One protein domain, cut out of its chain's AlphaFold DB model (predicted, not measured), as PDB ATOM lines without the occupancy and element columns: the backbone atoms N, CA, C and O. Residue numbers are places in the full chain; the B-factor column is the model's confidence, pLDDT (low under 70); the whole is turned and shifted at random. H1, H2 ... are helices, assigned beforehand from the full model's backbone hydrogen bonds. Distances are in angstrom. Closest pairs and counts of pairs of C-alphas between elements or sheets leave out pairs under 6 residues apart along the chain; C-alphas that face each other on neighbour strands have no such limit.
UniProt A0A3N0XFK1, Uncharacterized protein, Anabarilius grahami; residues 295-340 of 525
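This is residues 295 to 340 of the 525 residues of an uncharacterized protein of Anabarilius grahami (UniProt A0A3N0XFK1). What shape does the model have? Two helices, H1 and then H2, meet near their ends as an L, and a long loop folds back from the far end of H2 to bring the short helix H3 near H2. Residues 295 to 304, of which 296 to 304 belong to H1, stick out as an arm. What is it built of? The printed part has 46 residues with three named helices, H1, H2 and H3 in chain order, and no named strand, and its class is all helix. How large and how dense is it? The whole is loose, with a radius of gyration of the C-alphas of 12.6 A, and spans 39 by 18 by 15 A, the arm adding to its length.

How do the first two helices stand? H1, residues 296 to 308, and H2, residues 310 to 321, touch only at the corner by their tight link, and only just, with 3 pairs of C-alphas within 8 A; H1 does so with residues 306 to 307 alone and H2 with residues 312 to 313 alone. Their closest C-alphas, those of Ser 307 and Ala 313, are 5.0 A apart, and their lines are about perpendicular at 85 degrees. Where does the third helix lie? H3, residues 333 to 336, is close to H2 but not clearly touching it, the closest C-alphas being those of Val 311 and Leu 333, 7.2 A apart. H1 and H3 are apart. What do the backbone N and O atoms show? Each O i to N i+4 pair in H1 is within hydrogen-bond range, as are 7 of 8 in H2, while H3 is too short for such a pair.

Where does H1 run? It begins at C-alpha 296 at (-27.595, 54.814, 131.755) and measures 18.3 A from its first to its last C-alpha, that of Ala 308. Where does H2 run? It goes from C-alpha 310 at (-22.085, 76.711, 136.586) to that of Glu 321, 16.2 A away. Where does H3 end? It ends 5.1 A from its first C-alpha, with C-alpha 336 at (-12.838, 77.391, 126.350).

How far does it reach? The two C-alphas farthest apart, those of Ser 295 and Ser 327, are 39.9 A apart. Is there a cut or a long link? The printed part has no cut, and the link from H2 to H3, 11 residues, is long. Where is confidence low? The mean pLDDT of the printed part is 75.3, and residues 326 to 327, 332 to 333 and 335 to 340 are under 70.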
ATOM      1  N   SER A 295     -23.211  52.728 132.334       73.31
ATOM      2  CA  SER A 295     -24.630  52.544 132.654       73.31
ATOM      3  C   SER A 295     -25.417  53.829 132.393       73.31
ATOM      4  O   SER A 295     -24.935  54.927 132.665       73.31
ATOM      5  N   GLU A 296     -26.668  53.688 131.953       74.38
ATOM      6  CA  GLU A 296     -27.595  54.814 131.755       74.38
ATOM      7  C   GLU A 296     -27.738  55.677 133.023       74.38
ATOM      8  O   GLU A 296     -27.854  56.898 132.954       74.38
ATOM      9  N   THR A 297     -27.645  55.047 134.200       77.38
ATOM     10  CA  THR A 297     -27.626  55.725 135.504       77.38
ATOM     11  C   THR A 297     -26.404  56.627 135.681       77.38
ATOM     12  O   THR A 297     -26.561  57.769 136.094       77.38
ATOM     13  N   TYR A 298     -25.208  56.157 135.315       79.88
ATOM     14  CA  TYR A 298     -23.969  56.934 135.405       79.88
ATOM     15  C   TYR A 298     -23.948  58.076 134.381       79.88
ATOM     16  O   TYR A 298     -23.507  59.175 134.697       79.88
ATOM     17  N   LEU A 299     -24.477  57.848 133.174       77.25
ATOM     18  CA  LEU A 299     -24.638  58.899 132.164       77.25
ATOM     19  C   LEU A 299     -25.658  59.963 132.604       77.25
ATOM     20  O   LEU A 299     -25.438  61.150 132.368       77.25
ATOM     21  N   SER A 300     -26.735  59.554 133.282       80.06
ATOM     22  CA  SER A 300     -27.731  60.466 133.856       80.06
ATOM     23  C   SER A 300     -27.143  61.303 134.995       80.06
ATOM     24  O   SER A 300     -27.252  62.526 134.964       80.06
ATOM     25  N   GLU A 301     -26.460  60.670 135.951       88.50
ATOM     26  CA  GLU A 301     -25.826  61.347 137.089       88.50
ATOM     27  C   GLU A 301     -24.707  62.299 136.628       88.50
ATOM     28  O   GLU A 301     -24.628  63.437 137.084       88.50
ATOM     29  N   LEU A 302     -23.892  61.893 135.650       84.81
ATOM     30  CA  LEU A 302     -22.867  62.751 135.050       84.81
ATOM     31  C   LEU A 302     -23.484  63.943 134.296       84.81
ATOM     32  O   LEU A 302     -22.944  65.047 134.344       84.81
ATOM     33  N   ARG A 303     -24.637  63.762 133.636       84.19
ATOM     34  CA  ARG A 303     -25.387  64.860 133.002       84.19
ATOM     35  C   ARG A 303     -25.978  65.822 134.035       84.19
ATOM     36  O   ARG A 303     -25.954  67.028 133.805       84.19
ATOM     37  N   GLU A 304     -26.467  65.308 135.160       87.31
ATOM     38  CA  GLU A 304     -26.954  66.111 136.286       87.31
ATOM     39  C   GLU A 304     -25.812  66.933 136.905       87.31
ATOM     40  O   GLU A 304     -25.916  68.157 136.980       87.31
ATOM     41  N   GLN A 305     -24.673  66.304 137.215       88.00
ATOM     42  CA  GLN A 305     -23.470  66.975 137.727       88.00
ATOM     43  C   GLN A 305     -22.953  68.068 136.771       88.00
ATOM     44  O   GLN A 305     -22.687  69.186 137.208       88.00
ATOM     45  N   LEU A 306     -22.889  67.802 135.458       85.06
ATOM     46  CA  LEU A 306     -22.516  68.810 134.450       85.06
ATOM     47  C   LEU A 306     -23.547  69.941 134.294       85.06
ATOM     48  O   LEU A 306     -23.194  71.008 133.799       85.06
ATOM     49  N   SER A 307     -24.806  69.726 134.685       82.31
ATOM     50  CA  SER A 307     -25.838  70.773 134.707       82.31
ATOM     51  C   SER A 307     -25.847  71.594 136.003       82.31
ATOM     52  O   SER A 307     -26.329  72.725 136.002       82.31
ATOM     53  N   ALA A 308     -25.296  71.039 137.089       83.75
ATOM     54  CA  ALA A 308     -25.115  71.710 138.372       83.75
ATOM     55  C   ALA A 308     -23.823  72.552 138.428       83.75
ATOM     56  O   ALA A 308     -23.785  73.564 139.130       83.75
ATOM     57  N   ASP A 309     -22.779  72.169 137.685       89.69
ATOM     58  CA  ASP A 309     -21.592  73.007 137.484       89.69
ATOM     59  C   ASP A 309     -21.942  74.247 136.642       89.69
ATOM     60  O   ASP A 309     -22.414  74.150 135.506       89.69
ATOM     61  N   SER A 310     -21.700  75.436 137.199       83.75
ATOM     62  CA  SER A 310     -22.085  76.711 136.586       83.75
ATOM     63  C   SER A 310     -21.325  77.033 135.296       83.75
ATOM     64  O   SER A 310     -21.876  77.698 134.418       83.75
ATOM     65  N   VAL A 311     -20.091  76.546 135.142       84.19
ATOM     66  CA  VAL A 311     -19.274  76.763 133.941       84.19
ATOM     67  C   VAL A 311     -19.729  75.813 132.835       84.19
ATOM     68  O   VAL A 311     -19.932  76.246 131.700       84.19
ATOM     69  N   CYS A 312     -19.952  74.535 133.147       79.44
ATOM     70  CA  CYS A 312     -20.472  73.556 132.194       79.44
ATOM     71  C   CYS A 312     -21.900  73.895 131.738       79.44
ATOM     72  O   CYS A 312     -22.186  73.801 130.542       79.44
ATOM     73  N   ALA A 313     -22.767  74.363 132.641       83.50
ATOM     74  CA  ALA A 313     -24.106  74.842 132.303       83.50
ATOM     75  C   ALA A 313     -24.073  76.042 131.336       83.50
ATOM     76  O   ALA A 313     -24.791  76.040 130.330       83.50
ATOM     77  N   GLU A 314     -23.204  77.036 131.571       82.75
ATOM     78  CA  GLU A 314     -23.021  78.155 130.636       82.75
ATOM     79  C   GLU A 314     -22.440  77.709 129.285       82.75
ATOM     80  O   GLU A 314     -22.936  78.137 128.243       82.75
ATOM     81  N   VAL A 315     -21.459  76.797 129.257       81.62
ATOM     82  CA  VAL A 315     -20.923  76.245 127.996       81.62
ATOM     83  C   VAL A 315     -22.009  75.519 127.200       81.62
ATOM     84  O   VAL A 315     -22.151  75.769 126.003       81.62
ATOM     85  N   MET A 316     -22.808  74.658 127.841       80.81
ATOM     86  CA  MET A 316     -23.917  73.962 127.176       80.81
ATOM     87  C   MET A 316     -24.941  74.950 126.604       80.81
ATOM     88  O   MET A 316     -25.389  74.777 125.471       80.81
ATOM     89  N   LYS A 317     -25.244  76.030 127.334       82.31
ATOM     90  CA  LYS A 317     -26.108  77.116 126.861       82.31
ATOM     91  C   LYS A 317     -25.520  77.844 125.644       82.31
ATOM     92  O   LYS A 317     -26.210  77.995 124.637       82.31
ATOM     93  N   TYR A 318     -24.249  78.247 125.680       80.50
ATOM     94  CA  TYR A 318     -23.597  78.962 124.568       80.50
ATOM     95  C   TYR A 318     -23.357  78.099 123.323       80.50
ATOM     96  O   TYR A 318     -23.262  78.634 122.218       80.50
ATOM     97  N   CYS A 319     -23.320  76.773 123.462       74.62
ATOM     98  CA  CYS A 319     -23.343  75.855 122.323       74.62
ATOM     99  C   CYS A 319     -24.707  75.799 121.607       74.62
ATOM    100  O   CYS A 319     -24.742  75.416 120.440       74.62
ATOM    101  N   ILE A 320     -25.803  76.199 122.264       73.50
ATOM    102  CA  ILE A 320     -27.161  76.241 121.690       73.50
ATOM    103  C   ILE A 320     -27.515  77.661 121.217       73.50
ATOM    104  O   ILE A 320     -27.968  77.849 120.093       73.50
ATOM    105  N   GLU A 321     -27.290  78.673 122.060       79.38
ATOM    106  CA  GLU A 321     -27.651  80.076 121.788       79.38
ATOM    107  C   GLU A 321     -26.593  80.841 120.968       79.38
ATOM    108  O   GLU A 321     -26.869  81.915 120.431       79.38
ATOM    109  N   GLY A 322     -25.378  80.296 120.864       73.69
ATOM    110  CA  GLY A 322     -24.209  80.968 120.302       73.69
ATOM    111  C   GLY A 322     -23.348  81.663 121.365       73.69
ATOM    112  O   GLY A 322     -23.808  82.063 122.433       73.69
ATOM    113  N   TRP A 323     -22.055  81.810 121.067       80.69
ATOM    114  CA  TRP A 323     -21.062  82.321 122.019       80.69
ATOM    115  C   TRP A 323     -21.044  83.863 122.078       80.69
ATOM    116  O   TRP A 323     -20.635  84.489 121.089       80.69
ATOM    117  N   PRO A 324     -21.383  84.498 123.225       79.75
ATOM    118  CA  PRO A 324     -21.373  85.956 123.362       79.75
ATOM    119  C   PRO A 324     -19.965  86.550 123.202       79.75
ATOM    120  O   PRO A 324     -18.964  85.833 123.234       79.75
ATOM    121  N   ASP A 325     -19.862  87.865 122.988       77.12
ATOM    122  CA  ASP A 325     -18.583  88.531 122.702       77.12
ATOM    123  C   ASP A 325     -17.492  88.231 123.735       77.12
ATOM    124  O   ASP A 325     -17.739  88.201 124.940       77.12
ATOM    125  N   ARG A 326     -16.245  88.062 123.275       67.62
ATOM    126  CA  ARG A 326     -15.114  87.623 124.119       67.62
ATOM    127  C   ARG A 326     -14.830  88.549 125.312       67.62
ATOM    128  O   ARG A 326     -14.266  88.100 126.304       67.62
ATOM    129  N   SER A 327     -15.229  89.818 125.233       69.38
ATOM    130  CA  SER A 327     -15.172  90.798 126.328       69.38
ATOM    131  C   SER A 327     -16.216  90.565 127.431       69.38
ATOM    132  O   SER A 327     -16.001  91.006 128.556       69.38
ATOM    133  N   ARG A 328     -17.325  89.881 127.121       70.19
ATOM    134  CA  ARG A 328     -18.478  89.641 128.007       70.19
ATOM    135  C   ARG A 328     -18.446  88.288 128.726       70.19
ATOM    136  O   ARG A 328     -19.183  88.123 129.687       70.19
ATOM    137  N   LEU A 329     -17.614  87.344 128.280       77.19
ATOM    138  CA  LEU A 329     -17.394  86.060 128.964       77.19
ATOM    139  C   LEU A 329     -16.575  86.234 130.248       77.19
ATOM    140  O   LEU A 329     -15.755  87.153 130.324       77.19
ATOM    141  N   ASP A 330     -16.698  85.295 131.187       74.38
ATOM    142  CA  ASP A 330     -15.746  85.121 132.293       74.38
ATOM    143  C   ASP A 330     -14.358  84.624 131.815       74.38
ATOM    144  O   ASP A 330     -14.211  84.070 130.723       74.38
ATOM    145  N   ALA A 331     -13.323  84.821 132.637       71.44
ATOM    146  CA  ALA A 331     -11.954  84.370 132.415       71.44
ATOM    147  C   ALA A 331     -11.821  82.879 132.043       71.44
ATOM    148  O   ALA A 331     -11.065  82.575 131.119       71.44
ATOM    149  N   LEU A 332     -12.551  81.962 132.692       68.31
ATOM    150  CA  LEU A 332     -12.478  80.528 132.369       68.31
ATOM    151  C   LEU A 332     -13.140  80.224 131.018       68.31
ATOM    152  O   LEU A 332     -12.560  79.568 130.150       68.31
ATOM    153  N   LEU A 333     -14.319  80.798 130.778       69.38
ATOM    154  CA  LEU A 333     -15.063  80.641 129.525       69.38
ATOM    155  C   LEU A 333     -14.300  81.241 128.322       69.38
ATOM    156  O   LEU A 333     -14.348  80.700 127.216       69.38
ATOM    157  N   ARG A 334     -13.522  82.317 128.525       70.56
ATOM    158  CA  ARG A 334     -12.628  82.917 127.505       70.56
ATOM    159  C   ARG A 334     -11.498  81.995 127.033       70.56
ATOM    160  O   ARG A 334     -10.940  82.271 125.965       70.56
ATOM    161  N   LEU A 335     -11.144  80.972 127.817       63.31
ATOM    162  CA  LEU A 335     -10.163  79.941 127.455       63.31
ATOM    163  C   LEU A 335     -10.822  78.794 126.678       63.31
ATOM    164  O   LEU A 335     -10.236  78.299 125.718       63.31
ATOM    165  N   LEU A 336     -12.056  78.425 127.040       62.03
ATOM    166  CA  LEU A 336     -12.838  77.391 126.350       62.03
ATOM    167  C   LEU A 336     -13.327  77.837 124.957       62.03
ATOM    168  O   LEU A 336     -13.506  77.003 124.070       62.03
ATOM    169  N   ARG A 337     -13.490  79.149 124.722       59.78
ATOM    170  CA  ARG A 337     -13.846  79.700 123.401       59.78
ATOM    171  C   ARG A 337     -12.681  79.625 122.399       59.78
ATOM    172  O   ARG A 337     -11.975  80.612 122.171       59.78
ATOM    173  N   ILE A 338     -12.531  78.480 121.734       52.81
ATOM    174  CA  ILE A 338     -11.630  78.303 120.581       52.81
ATOM    175  C   ILE A 338     -12.074  79.236 119.426       52.81
ATOM    176  O   ILE A 338     -13.263  79.285 119.111       52.81
ATOM    177  N   PRO A 339     -11.168  79.979 118.757       43.84
ATOM    178  CA  PRO A 339     -11.517  80.952 117.712       43.84
ATOM    179  C   PRO A 339     -11.789  80.322 116.325       43.84
ATOM    180  O   PRO A 339     -11.454  80.912 115.299       43.84
ATOM    181  N   CYS A 340     -12.392  79.132 116.276       31.28
ATOM    182  CA  CYS A 340     -12.708  78.428 115.031       31.28
ATOM    183  C   CYS A 340     -14.169  78.652 114.606       31.28
ATOM    184  O   CYS A 340     -15.072  78.567 115.429       31.28
TER     185      CYS A 340